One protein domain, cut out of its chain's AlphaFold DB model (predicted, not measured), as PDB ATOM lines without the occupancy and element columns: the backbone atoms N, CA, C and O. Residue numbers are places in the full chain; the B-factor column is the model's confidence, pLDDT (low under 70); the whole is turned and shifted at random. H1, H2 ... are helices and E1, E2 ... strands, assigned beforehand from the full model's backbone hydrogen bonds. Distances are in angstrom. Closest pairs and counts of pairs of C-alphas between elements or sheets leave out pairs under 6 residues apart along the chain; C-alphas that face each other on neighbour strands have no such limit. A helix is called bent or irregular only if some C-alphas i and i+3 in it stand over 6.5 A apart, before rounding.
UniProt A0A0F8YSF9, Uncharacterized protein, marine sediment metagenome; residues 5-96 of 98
ATOM      1  N   ALA A   5     -10.592  46.975  13.289       73.12
ATOM      2  CA  ALA A   5      -9.597  47.937  13.743       73.12
ATOM      3  C   ALA A   5      -8.453  47.197  14.448       73.12
ATOM      4  O   ALA A   5      -8.601  46.677  15.556       73.12
ATOM      5  N   GLU A   6      -7.283  47.154  13.814       82.94
ATOM      6  CA  GLU A   6      -6.071  46.627  14.441       82.94
ATOM      7  C   GLU A   6      -5.485  47.655  15.409       82.94
ATOM      8  O   GLU A   6      -5.301  48.822  15.059       82.94
ATOM      9  N   VAL A   7      -5.148  47.223  16.626       86.19
ATOM     10  CA  VAL A   7      -4.527  48.100  17.627       86.19
ATOM     11  C   VAL A   7      -3.364  47.411  18.330       86.19
ATOM     12  O   VAL A   7      -3.372  46.211  18.614       86.19
ATOM     13  N   TYR A   8      -2.352  48.201  18.674       88.19
ATOM     14  CA  TYR A   8      -1.268  47.770  19.542       88.19
ATOM     15  C   TYR A   8      -1.657  48.040  20.996       88.19
ATOM     16  O   TYR A   8      -1.674  49.191  21.436       88.19
ATOM     17  N   VAL A   9      -1.961  46.991  21.759       88.00
ATOM     18  CA  VAL A   9      -2.292  47.124  23.185       88.00
ATOM     19  C   VAL A   9      -1.046  46.972  24.039       88.00
ATOM     20  O   VAL A   9      -0.271  46.033  23.861       88.00
ATOM     21  N   SER A  10      -0.873  47.875  25.003       87.69
ATOM     22  CA  SER A  10       0.237  47.791  25.941       87.69
ATOM     23  C   SER A  10      -0.046  48.342  27.339       87.69
ATOM     24  O   SER A  10      -1.131  48.819  27.675       87.69
ATOM     25  N   MET A  11       0.967  48.244  28.194       86.25
ATOM     26  CA  MET A  11       0.911  48.546  29.616       86.25
ATOM     27  C   MET A  11       1.347  49.982  29.899       86.25
ATOM     28  O   MET A  11       2.321  50.486  29.334       86.25
ATOM     29  N   LYS A  12       0.644  50.638  30.826       90.75
ATOM     30  CA  LYS A  12       0.957  52.004  31.259       90.75
ATOM     31  C   LYS A  12       2.302  52.056  31.981       90.75
ATOM     32  O   LYS A  12       2.539  51.272  32.901       90.75
ATOM     33  N   VAL A  13       3.122  53.053  31.657       88.69
ATOM     34  CA  VAL A  13       4.425  53.296  32.305       88.69
ATOM     35  C   VAL A  13       4.261  53.499  33.813       88.69
ATOM     36  O   VAL A  13       5.046  52.993  34.605       88.69
ATOM     37  N   LYS A  14       3.194  54.182  34.245       87.19
ATOM     38  CA  LYS A  14       2.940  54.435  35.674       87.19
ATOM     39  C   LYS A  14       2.721  53.159  36.499       87.19
ATOM     40  O   LYS A  14       3.048  53.148  37.683       87.19
ATOM     41  N   ASN A  15       2.223  52.093  35.868       82.25
ATOM     42  CA  ASN A  15       2.000  50.795  36.506       82.25
ATOM     43  C   ASN A  15       3.278  49.933  36.495       82.25
ATOM     44  O   ASN A  15       3.400  48.998  37.284       82.25
ATOM     45  N   PHE A  16       4.232  50.256  35.615       76.56
ATOM     46  CA  PHE A  16       5.464  49.506  35.379       76.56
ATOM     47  C   PHE A  16       6.621  50.479  35.176       76.56
ATOM     48  O   PHE A  16       6.971  50.821  34.055       76.56
ATOM     49  N   LYS A  17       7.191  50.979  36.277       72.31
ATOM     50  CA  LYS A  17       8.237  52.016  36.221       72.31
ATOM     51  C   LYS A  17       9.536  51.534  35.568       72.31
ATOM     52  O   LYS A  17      10.304  52.348  35.065       72.31
ATOM     53  N   GLU A  18       9.771  50.229  35.585       73.56
ATOM     54  CA  GLU A  18      10.919  49.588  34.953       73.56
ATOM     55  C   GLU A  18      10.595  49.215  33.509       73.56
ATOM     56  O   GLU A  18       9.467  48.835  33.200       73.56
ATOM     57  N   ASN A  19      11.592  49.323  32.630       71.19
ATOM     58  CA  ASN A  19      11.432  49.009  31.216       71.19
ATOM     59  C   ASN A  19      11.308  47.482  31.027       71.19
ATOM     60  O   ASN A  19      12.283  46.778  31.298       71.19
ATOM     61  N   PRO A  20      10.147  46.954  30.590       64.94
ATOM     62  CA  PRO A  20       9.871  45.519  30.635       64.94
ATOM     63  C   PRO A  20      10.636  44.677  29.598       64.94
ATOM     64  O   PRO A  20      10.866  43.494  29.817       64.94
ATOM     65  N   VAL A  21      11.034  45.284  28.480       69.62
ATOM     66  CA  VAL A  21      11.817  44.722  27.357       69.62
ATOM     67  C   VAL A  21      12.630  45.881  26.738       69.62
ATOM     68  O   VAL A  21      12.609  46.971  27.305       69.62
ATOM     69  N   PRO A  22      13.366  45.759  25.612       76.81
ATOM     70  CA  PRO A  22      13.851  46.934  24.877       76.81
ATOM     71  C   PRO A  22      12.680  47.778  24.344       76.81
ATOM     72  O   PRO A  22      12.328  47.712  23.170       76.81
ATOM     73  N   SER A  23      12.057  48.564  25.217       85.12
ATOM     74  CA  SER A  23      10.838  49.320  24.928       85.12
ATOM     75  C   SER A  23      11.121  50.811  24.841       85.12
ATOM     76  O   SER A  23      12.072  51.319  25.444       85.12
ATOM     77  N   VAL A  24      10.248  51.523  24.135       90.38
ATOM     78  CA  VAL A  24      10.164  52.987  24.149       90.38
ATOM     79  C   VAL A  24       8.834  53.422  24.756       90.38
ATOM     80  O   VAL A  24       7.886  52.642  24.814       90.38
ATOM     81  N   GLN A  25       8.757  54.662  25.232       92.50
ATOM     82  CA  GLN A  25       7.503  55.221  25.733       92.50
ATOM     83  C   GLN A  25       6.742  55.889  24.589       92.50
ATOM     84  O   GLN A  25       7.325  56.644  23.806       92.50
ATOM     85  N   LYS A  26       5.436  55.638  24.506       94.00
ATOM     86  CA  LYS A  26       4.525  56.303  23.569       94.00
ATOM     87  C   LYS A  26       3.273  56.771  24.296       94.00
ATOM     88  O   LYS A  26       2.889  56.192  25.308       94.00
ATOM     89  N   LEU A  27       2.656  57.827  23.783       95.88
ATOM     90  CA  LEU A  27       1.379  58.306  24.295       95.88
ATOM     91  C   LEU A  27       0.273  57.329  23.880       95.88
ATOM     92  O   LEU A  27       0.235  56.906  22.725       95.88
ATOM     93  N   CYS A  28      -0.623  56.984  24.804       94.56
ATOM     94  CA  CYS A  28      -1.836  56.245  24.470       94.56
ATOM     95  C   CYS A  28      -2.718  57.072  23.520       94.56
ATOM     96  O   CYS A  28      -3.096  58.201  23.839       94.56
ATOM     97  N   THR A  29      -3.102  56.495  22.383       94.00
ATOM     98  CA  THR A  29      -3.952  57.138  21.373       94.00
ATOM     99  C   THR A  29      -5.433  57.135  21.749       94.00
ATOM    100  O   THR A  29      -6.223  57.809  21.103       94.00
ATOM    101  N   GLY A  30      -5.818  56.430  22.818       89.31
ATOM    102  CA  GLY A  30      -7.190  56.386  23.333       89.31
ATOM    103  C   GLY A  30      -7.615  57.628  24.125       89.31
ATOM    104  O   GLY A  30      -8.686  57.624  24.719       89.31
ATOM    105  N   GLY A  31      -6.777  58.670  24.195       90.75
ATOM    106  CA  GLY A  31      -7.136  59.964  24.790       90.75
ATOM    107  C   GLY A  31      -6.997  60.069  26.314       90.75
ATOM    108  O   GLY A  31      -7.290  61.118  26.876       90.75
ATOM    109  N   CYS A  32      -6.504  59.034  27.003       92.75
ATOM    110  CA  CYS A  32      -6.354  59.061  28.466       92.75
ATOM    111  C   CYS A  32      -5.127  59.840  28.977       92.75
ATOM    112  O   CYS A  32      -4.960  59.990  30.184       92.75
ATOM    113  N   GLY A  33      -4.242  60.300  28.085       92.81
ATOM    114  CA  GLY A  33      -3.031  61.053  28.442       92.81
ATOM    115  C   GLY A  33      -1.918  60.223  29.096       92.81
ATOM    116  O   GLY A  33      -0.847  60.753  29.384       92.81
ATOM    117  N   ASP A  34      -2.134  58.923  29.314       95.00
ATOM    118  CA  ASP A  34      -1.128  58.034  29.886       95.00
ATOM    119  C   ASP A  34      -0.069  57.632  28.845       95.00
ATOM    120  O   ASP A  34      -0.370  57.353  27.682       95.00
ATOM    121  N   MET A  35       1.182  57.519  29.297       94.81
ATOM    122  CA  MET A  35       2.257  56.888  28.528       94.81
ATOM    123  C   MET A  35       2.195  55.366  28.680       94.81
ATOM    124  O   MET A  35       1.950  54.850  29.776       94.81
ATOM    125  N   VAL A  36       2.495  54.643  27.606       92.31
ATOM    126  CA  VAL A  36       2.617  53.183  27.573       92.31
ATOM    127  C   VAL A  36       3.994  52.759  27.074       92.31
ATOM    128  O   VAL A  36       4.635  53.470  26.299       92.31
ATOM    129  N   TRP A  37       4.454  51.596  27.525       89.75
ATOM    130  CA  TRP A  37       5.647  50.959  26.970       89.75
ATOM    131  C   TRP A  37       5.312  50.293  25.642       89.75
ATOM    132  O   TRP A  37       4.297  49.628  25.558       89.75
ATOM    133  N   VAL A  38       6.138  50.406  24.611       88.88
ATOM    134  CA  VAL A  38       5.973  49.622  23.372       88.88
ATOM    135  C   VAL A  38       7.288  48.963  23.002       88.88
ATOM    136  O   VAL A  38       8.339  49.597  23.111       88.88
ATOM    137  N   ASP A  39       7.246  47.696  22.590       86.56
ATOM    138  CA  ASP A  39       8.457  46.964  22.220       86.56
ATOM    139  C   ASP A  39       9.063  47.604  20.965       86.56
ATOM    140  O   ASP A  39       8.410  47.733  19.925       86.56
ATOM    141  N   LYS A  40      10.329  48.024  21.049       86.56
ATOM    142  CA  LYS A  40      11.035  48.649  19.929       86.56
ATOM    143  C   LYS A  40      11.162  47.696  18.736       86.56
ATOM    144  O   LYS A  40      11.187  48.151  17.599       86.56
ATOM    145  N   LYS A  41      11.199  46.380  18.961       84.81
ATOM    146  CA  LYS A  41      11.252  45.376  17.882       84.81
ATOM    147  C   LYS A  41       9.990  45.380  17.018       84.81
ATOM    148  O   LYS A  41      10.048  45.017  15.845       84.81
ATOM    149  N   LEU A  42       8.871  45.831  17.580       85.19
ATOM    150  CA  LEU A  42       7.576  45.911  16.911       85.19
ATOM    151  C   LEU A  42       7.319  47.298  16.299       85.19
ATOM    152  O   LEU A  42       6.182  47.629  15.985       85.19
ATOM    153  N   GLU A  43       8.360  48.110  16.075       88.56
ATOM    154  CA  GLU A  43       8.236  49.440  15.452       88.56
ATOM    155  C   GLU A  43       7.532  49.422  14.099       88.56
ATOM    156  O   GLU A  43       6.698  50.278  13.814       88.56
ATOM    157  N   HIS A  44       7.786  48.397  13.294       85.69
ATOM    158  CA  HIS A  44       7.118  48.191  12.011       85.69
ATOM    159  C   HIS A  44       5.595  47.971  12.124       85.69
ATOM    160  O   HIS A  44       4.895  48.118  11.121       85.69
ATOM    161  N   VAL A  45       5.107  47.626  13.321       85.62
ATOM    162  CA  VAL A  45       3.695  47.428  13.659       85.62
ATOM    163  C   VAL A  45       3.107  48.724  14.208       85.62
ATOM    164  O   VAL A  45       2.260  49.343  13.570       85.62
ATOM    165  N   TRP A  46       3.594  49.188  15.365       87.75
ATOM    166  CA  TRP A  46       2.995  50.326  16.073       87.75
ATOM    167  C   TRP A  46       3.212  51.676  15.379       87.75
ATOM    168  O   TRP A  46       2.619  52.673  15.778       87.75
ATOM    169  N   SER A  47       4.040  51.741  14.333       87.94
ATOM    170  CA  SER A  47       4.130  52.919  13.456       87.94
ATOM    171  C   SER A  47       2.947  53.065  12.495       87.94
ATOM    172  O   SER A  47       2.792  54.131  11.899       87.94
ATOM    173  N   LYS A  48       2.127  52.020  12.329       89.19
ATOM    174  CA  LYS A  48       1.030  51.966  11.348       89.19
ATOM    175  C   LYS A  48      -0.355  51.890  11.977       89.19
ATOM    176  O   LYS A  48      -1.326  52.221  11.305       89.19
ATOM    177  N   ILE A  49      -0.442  51.459  13.233       88.88
ATOM    178  CA  ILE A  49      -1.709  51.234  13.933       88.88
ATOM    179  C   ILE A  49      -1.774  52.021  15.250       88.88
ATOM    180  O   ILE A  49      -0.727  52.336  15.826       88.88
ATOM    181  N   PRO A  50      -2.982  52.341  15.751       90.69
ATOM    182  CA  PRO A  50      -3.160  53.008  17.036       90.69
ATOM    183  C   PRO A  50      -2.526  52.236  18.201       90.69
ATOM    184  O   PRO A  50      -2.513  51.005  18.221       90.69
ATOM    185  N   ILE A  51      -2.036  52.971  19.202       92.94
ATOM    186  CA  ILE A  51      -1.388  52.415  20.395       92.94
ATOM    187  C   ILE A  51      -2.279  52.690  21.601       92.94
ATOM    188  O   ILE A  51      -2.387  53.829  22.051       92.94
ATOM    189  N   LEU A  52      -2.872  51.653  22.183       92.44
ATOM    190  CA  LEU A  52      -3.790  51.783  23.309       92.44
ATOM    191  C   LEU A  52      -3.201  51.200  24.589       92.44
ATOM    192  O   LEU A  52      -2.511  50.182  24.587       92.44
ATOM    193  N   CYS A  53      -3.511  51.830  25.719       91.94
ATOM    194  CA  CYS A  53      -3.405  51.141  26.996       91.94
ATOM    195  C   CYS A  53      -4.552  50.128  27.131       91.94
ATOM    196  O   CYS A  53      -5.603  50.302  26.516       91.94
ATOM    197  N   MET A  54      -4.367  49.106  27.970       86.94
ATOM    198  CA  MET A  54      -5.381  48.061  28.179       86.94
ATOM    199  C   MET A  54      -6.776  48.623  28.504       86.94
ATOM    200  O   MET A  54      -7.761  48.190  27.924       86.94
ATOM    201  N   GLU A  55      -6.866  49.627  29.381       89.94
ATOM    202  CA  GLU A  55      -8.149  50.250  29.747       89.94
ATOM    203  C   GLU A  55      -8.830  50.931  28.553       89.94
ATOM    204  O   GLU A  55     -10.028  50.774  28.364       89.94
ATOM    205  N   CYS A  56      -8.077  51.661  27.721       90.88
ATOM    206  CA  CYS A  56      -8.637  52.300  26.529       90.88
ATOM    207  C   CYS A  56      -9.049  51.278  25.467       90.88
ATOM    208  O   CYS A  56     -10.040  51.505  24.787       90.88
ATOM    209  N   ALA A  57      -8.306  50.177  25.324       87.00
ATOM    210  CA  ALA A  57      -8.683  49.097  24.420       87.00
ATOM    211  C   ALA A  57     -10.016  48.470  24.854       87.00
ATOM    212  O   ALA A  57     -10.924  48.370  24.040       87.00
ATOM    213  N   LEU A  58     -10.171  48.149  26.143       84.69
ATOM    214  CA  LEU A  58     -11.420  47.609  26.692       84.69
ATOM    215  C   LEU A  58     -12.587  48.594  26.561       84.69
ATOM    216  O   LEU A  58     -13.655  48.205  26.112       84.69
ATOM    217  N   LEU A  59     -12.375  49.879  26.866       86.06
ATOM    218  CA  LEU A  59     -13.408  50.904  26.686       86.06
ATOM    219  C   LEU A  59     -13.847  51.044  25.227       86.06
ATOM    220  O   LEU A  59     -15.020  51.296  24.980       86.06
ATOM    221  N   GLN A  60     -12.934  50.896  24.263       80.00
ATOM    222  CA  GLN A  60     -13.314  50.882  22.851       80.00
ATOM    223  C   GLN A  60     -14.095  49.617  22.491       80.00
ATOM    224  O   GLN A  60     -15.055  49.724  21.747       80.00
ATOM    225  N   MET A  61     -13.753  48.451  23.046       76.62
ATOM    226  CA  MET A  61     -14.559  47.238  22.851       76.62
ATOM    227  C   MET A  61     -15.975  47.389  23.427       76.62
ATOM    228  O   MET A  61     -16.928  46.941  22.803       76.62
ATOM    229  N   ASP A  62     -16.114  48.037  24.588       75.12
ATOM    230  CA  ASP A  62     -17.400  48.208  25.278       75.12
ATOM    231  C   ASP A  62     -18.269  49.332  24.683       75.12
ATOM    232  O   ASP A  62     -19.493  49.268  24.751       75.12
ATOM    233  N   ALA A  63     -17.659  50.393  24.141       71.12
ATOM    234  CA  ALA A  63     -18.379  51.562  23.621       71.12
ATOM    235  C   ALA A  63     -18.918  51.378  22.194       71.12
ATOM    236  O   ALA A  63     -19.678  52.222  21.713       71.12
ATOM    237  N   LEU A  64     -18.502  50.322  21.500       63.88
ATOM    238  CA  LEU A  64     -18.871  50.065  20.116       63.88
ATOM    239  C   LEU A  64     -20.042  49.074  20.093       63.88
ATOM    240  O   LEU A  64     -19.861  47.866  20.024       63.88
ATOM    241  N   ASP A  65     -21.259  49.626  20.148       56.84
ATOM    242  CA  ASP A  65     -22.544  48.931  19.918       56.84
ATOM    243  C   ASP A  65     -22.721  48.485  18.437       56.84
ATOM    244  O   ASP A  65     -23.742  47.913  18.059       56.84
ATOM    245  N   GLU A  66     -21.722  48.746  17.582       54.22
ATOM    246  CA  GLU A  66     -21.613  48.296  16.190       54.22
ATOM    247  C   GLU A  66     -20.322  47.479  16.014       54.22
ATOM    248  O   GLU A  66     -19.322  47.792  16.653       54.22
ATOM    249  N   ASP A  67     -20.366  46.458  15.145       57.59
ATOM    250  CA  ASP A  67     -19.413  45.352  14.905       57.59
ATOM    251  C   ASP A  67     -17.912  45.712  14.712       57.59
ATOM    252  O   ASP A  67     -17.272  45.269  13.758       57.59
ATOM    253  N   ILE A  68     -17.286  46.497  15.578       56.25
ATOM    254  CA  ILE A  68     -15.856  46.780  15.492       56.25
ATOM    255  C   ILE A  68     -15.122  45.685  16.245       56.25
ATOM    256  O   ILE A  68     -15.092  45.617  17.474       56.25
ATOM    257  N   THR A  69     -14.507  44.798  15.469       63.25
ATOM    258  CA  THR A  69     -13.605  43.790  16.011       63.25
ATOM    259  C   THR A  69     -12.251  44.441  16.240       63.25
ATOM    260  O   THR A  69     -11.586  44.871  15.295       63.25
ATOM    261  N   ILE A  70     -11.856  44.536  17.509       67.81
ATOM    262  CA  ILE A  70     -10.519  44.986  17.888       67.81
ATOM    263  C   ILE A  70      -9.586  43.781  17.882       67.81
ATOM    264  O   ILE A  70      -9.667  42.905  18.748       67.81
ATOM    265  N   THR A  71      -8.668  43.753  16.921       74.00
ATOM    266  CA  THR A  71      -7.664  42.692  16.831       74.00
ATOM    267  C   THR A  71      -6.434  43.084  17.637       74.00
ATOM    268  O   THR A  71      -5.694  44.006  17.286       74.00
ATOM    269  N   VAL A  72      -6.206  42.359  18.736       74.31
ATOM    270  CA  VAL A  72      -4.968  42.453  19.514       74.31
ATOM    271  C   VAL A  72      -3.932  41.527  18.895       74.31
ATOM    272  O   VAL A  72      -4.104  40.308  18.879       74.31
ATOM    273  N   LEU A  73      -2.836  42.105  18.413       76.19
ATOM    274  CA  LEU A  73      -1.792  41.336  17.741       76.19
ATOM    275  C   LEU A  73      -1.103  40.335  18.696       76.19
ATOM    276  O   LEU A  73      -0.748  40.717  19.822       76.19
ATOM    277  N   PRO A  74      -0.874  39.074  18.270       78.31
ATOM    278  CA  PRO A  74      -0.246  38.040  19.096       78.31
ATOM    279  C   PRO A  74       1.115  38.442  19.669       78.31
ATOM    280  O   PRO A  74       1.431  38.105  20.810       78.31
ATOM    281  N   GLU A  75       1.909  39.198  18.915       71.25
ATOM    282  CA  GLU A  75       3.234  39.674  19.312       71.25
ATOM    283  C   GLU A  75       3.153  40.620  20.515       71.25
ATOM    284  O   GLU A  75       3.959  40.524  21.445       71.25
ATOM    285  N   SER A  76       2.141  41.492  20.533       70.44
ATOM    286  CA  SER A  76       1.869  42.407  21.648       70.44
ATOM    287  C   SER A  76       1.518  41.628  22.913       70.44
ATOM    288  O   SER A  76       2.034  41.911  23.998       70.44
ATOM    289  N   LEU A  77       0.679  40.595  22.775       75.44
ATOM    290  CA  LEU A  77       0.298  39.730  23.888       75.44
ATOM    291  C   LEU A  77       1.499  38.927  24.411       75.44
ATOM    292  O   LEU A  77       1.728  38.870  25.621       75.44
ATOM    293  N   GLN A  78       2.302  38.359  23.511       78.12
ATOM    294  CA  GLN A  78       3.492  37.588  23.860       78.12
ATOM    295  C   GLN A  78       4.519  38.438  24.619       78.12
ATOM    296  O   GLN A  78       5.054  37.979  25.630       78.12
ATOM    297  N   ALA A  79       4.765  39.678  24.182       72.75
ATOM    298  CA  ALA A  79       5.672  40.599  24.868       72.75
ATOM    299  C   ALA A  79       5.210  40.883  26.310       72.75
ATOM    300  O   ALA A  79       6.005  40.789  27.252       72.75
ATOM    301  N   MET A  80       3.912  41.145  26.510       75.56
ATOM    302  CA  MET A  80       3.339  41.352  27.846       75.56
ATOM    303  C   MET A  80       3.444  40.101  28.732       75.56
ATOM    304  O   MET A  80       3.778  40.208  29.918       75.56
ATOM    305  N   MET A  81       3.179  38.915  28.172       81.12
ATOM    306  CA  MET A  81       3.269  37.642  28.894       81.12
ATOM    307  C   MET A  81       4.702  37.318  29.322       81.12
ATOM    308  O   MET A  81       4.920  36.946  30.477       81.12
ATOM    309  N   MET A  82       5.677  37.484  28.422       78.62
ATOM    310  CA  MET A  82       7.094  37.230  28.705       78.62
ATOM    311  C   MET A  82       7.584  38.075  29.878       78.62
ATOM    312  O   MET A  82       8.145  37.531  30.830       78.62
ATOM    313  N   TYR A  83       7.269  39.370  29.876       76.31
ATOM    314  CA  TYR A  83       7.627  40.248  30.983       76.31
ATOM    315  C   TYR A  83       7.007  39.809  32.323       76.31
ATOM    316  O   TYR A  83       7.694  39.757  33.343       76.31
ATOM    317  N   HIS A  84       5.721  39.438  32.348       78.69
ATOM    318  CA  HIS A  84       5.072  38.980  33.586       78.69
ATOM    319  C   HIS A  84       5.700  37.696  34.139       78.69
ATOM    320  O   HIS A  84       5.832  37.543  35.355       78.69
ATOM    321  N   LEU A  85       6.083  36.768  33.260       81.19
ATOM    322  CA  LEU A  85       6.763  35.538  33.652       81.19
ATOM    323  C   LEU A  85       8.157  35.823  34.222       81.19
ATOM    324  O   LEU A  85       8.527  35.237  35.241       81.19
ATOM    325  N   GLU A  86       8.913  36.734  33.609       77.38
ATOM    326  CA  GLU A  86      10.230  37.155  34.097       77.38
ATOM    327  C   GLU A  86      10.137  37.864  35.451       77.38
ATOM    328  O   GLU A  86      10.865  37.504  36.378       77.38
ATOM    329  N   LYS A  87       9.182  38.784  35.615       76.94
ATOM    330  CA  LYS A  87       8.944  39.477  36.885       76.94
ATOM    331  C   LYS A  87       8.602  38.500  38.015       76.94
ATOM    332  O   LYS A  87       9.239  38.530  39.065       76.94
ATOM    333  N   LYS A  88       7.680  37.556  37.778       78.69
ATOM    334  CA  LYS A  88       7.346  36.507  38.764       78.69
ATOM    335  C   LYS A  88       8.551  35.640  39.128       78.69
ATOM    336  O   LYS A  88       8.674  35.205  40.271       78.69
ATOM    337  N   ARG A  89       9.442  35.349  38.172       78.12
ATOM    338  CA  ARG A  89      10.682  34.604  38.449       78.12
ATOM    339  C   ARG A  89      11.623  35.391  39.352       78.12
ATOM    340  O   ARG A  89      12.199  34.791  40.253       78.12
ATOM    341  N   GLN A  90      11.765  36.695  39.134       70.56
ATOM    342  CA  GLN A  90      12.596  37.556  39.979       70.56
ATOM    343  C   GLN A  90      12.033  37.644  41.404       70.56
ATOM    344  O   GLN A  90      12.769  37.383  42.351       70.56
ATOM    345  N   GLU A  91      10.724  37.876  41.550       75.50
ATOM    346  CA  GLU A  91      10.027  37.926  42.848       75.50
ATOM    347  C   GLU A  91      10.152  36.601  43.630       75.50
ATOM    348  O   GLU A  91      10.433  36.592  44.832       75.50
ATOM    349  N   ASN A  92      10.021  35.460  42.945       68.88
ATOM    350  CA  ASN A  92      10.155  34.134  43.560       68.88
ATOM    351  C   ASN A  92      11.615  33.716  43.811       68.88
ATOM    352  O   ASN A  92      11.877  32.916  44.710       68.88
ATOM    353  N   GLY A  93      12.568  34.239  43.035       58.50
ATOM    354  CA  GLY A  93      14.004  34.021  43.227       58.50
ATOM    355  C   GLY A  93      14.549  34.732  44.466       58.50
ATOM    356  O   GLY A  93      15.410  34.192  45.156       58.50
ATOM    357  N   THR A  94      13.991  35.894  44.811       53.47
ATOM    358  CA  THR A  94      14.334  36.632  46.038       53.47
ATOM    359  C   THR A  94      13.809  35.994  47.328       53.47
ATOM    360  O   THR A  94      14.380  36.232  48.388       53.47
ATOM    361  N   SER A  95      12.790  35.130  47.262       51.34
ATOM    362  CA  SER A  95      12.220  34.460  48.448       51.34
ATOM    363  C   SER A  95      13.013  33.245  48.952       51.34
ATOM    364  O   SER A  95      12.632  32.663  49.962       51.34
ATOM    365  N   LYS A  96      14.108  32.838  48.291       48.66
ATOM    366  CA  LYS A  96      14.925  31.679  48.714       48.66
ATOM    367  C   LYS A  96      16.185  32.019  49.522       48.66
ATOM    368  O   LYS A  96      16.892  31.099  49.914       48.66
TER     369      LYS A  96
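This is residues 5 to 96 of the 98 residues of an uncharacterized protein of marine sediment metagenome (UniProt A0A0F8YSF9). A small, twisted sheet of three short strands, E4, E1 and E5, has helix H2 packed over one face, with the hairpin of E2 and E3 beside the ends of E1 and E4; the long helix H3 begins at this body, and residues 88 to 96, of which 88 to 94 belong to H3, stick out of it as an arm. The short helix H1 packs beside the body at E1 and the hairpin. The printed part has 92 residues, with three named helices and five named strands in the order E1, E2, E3, H1, E4, H2, E5, H3, a mixed class; the sheet order is E4, E1, E5, parallel, and E2 and E3 are antiparallel. It is compact, with a radius of gyration of the C-alphas of 14.2 A, and the spans are 52 by 26 by 25 A, the arm of H3 making much of the length.

E1, residues 5 to 10, runs 15.7 A from C-alpha 5 at (-9.597, 47.937, 13.743). Its neighbours are E4, residues 51 to 53, 7.0 A, and E5, residues 70 to 72, 6.3 A. H2, residues 54 to 63, is 14.2 A long. E2, residues 23 to 27, and E3, residues 35 to 39, measure 13.1 A and 13.3 A. H1, residues 40 to 46, is 9.1 A long and irregular, with C-alphas 41 and 44 at 7.7 A. H3, residues 74 to 94, runs 30.7 A to C-alpha 94 at (14.334, 36.632, 46.038).

Inner strand E1 pairs in a staggered way, with E5 over residues 5 to 7 and with E4 over residues 8 to 10. N 71 and O 5 are 3.2 A apart, and N 52 and O 8 are 2.8 A apart. E4, H2 and E5 form a split strand-helix-strand unit, two parallel strands joined through a helix with E1 between them, its crossover right-handed. H2 is on one face of the sheet, giving two layers, at a height over the sheet of 9.5 A, and runs along the strands, at 3 degrees to E1 on the local plane. In the hairpin E2 and E3, N 36 and O 26 are 2.8 A apart. The closest C-alphas of E1 and E3 are those of Ser 10 and Val 36, 6.1 A. H1 and H3 each only graze the sheet E4, E1, E5, and are close but not clearly touching, with C-alphas of Leu 42 and Glu 75 closest at 8.0 A. Every O i to N i+4 pair is within hydrogen-bond range in H2 and H3; H1 has 1 of 3, and 2 of 4 for O i to N i+3.

The farthest C-alphas, of Glu 66 and Lys 96, are 51.7 A apart. The printed part has no cut. The link E1 to E2 is long, with 12 residues. Residues 62 to 67 and 88 to 96 stand free. Confidence is under 70 at residues 20 to 21, 64 to 70 and 92 to 96, and the mean pLDDT of the printed part is 80.1.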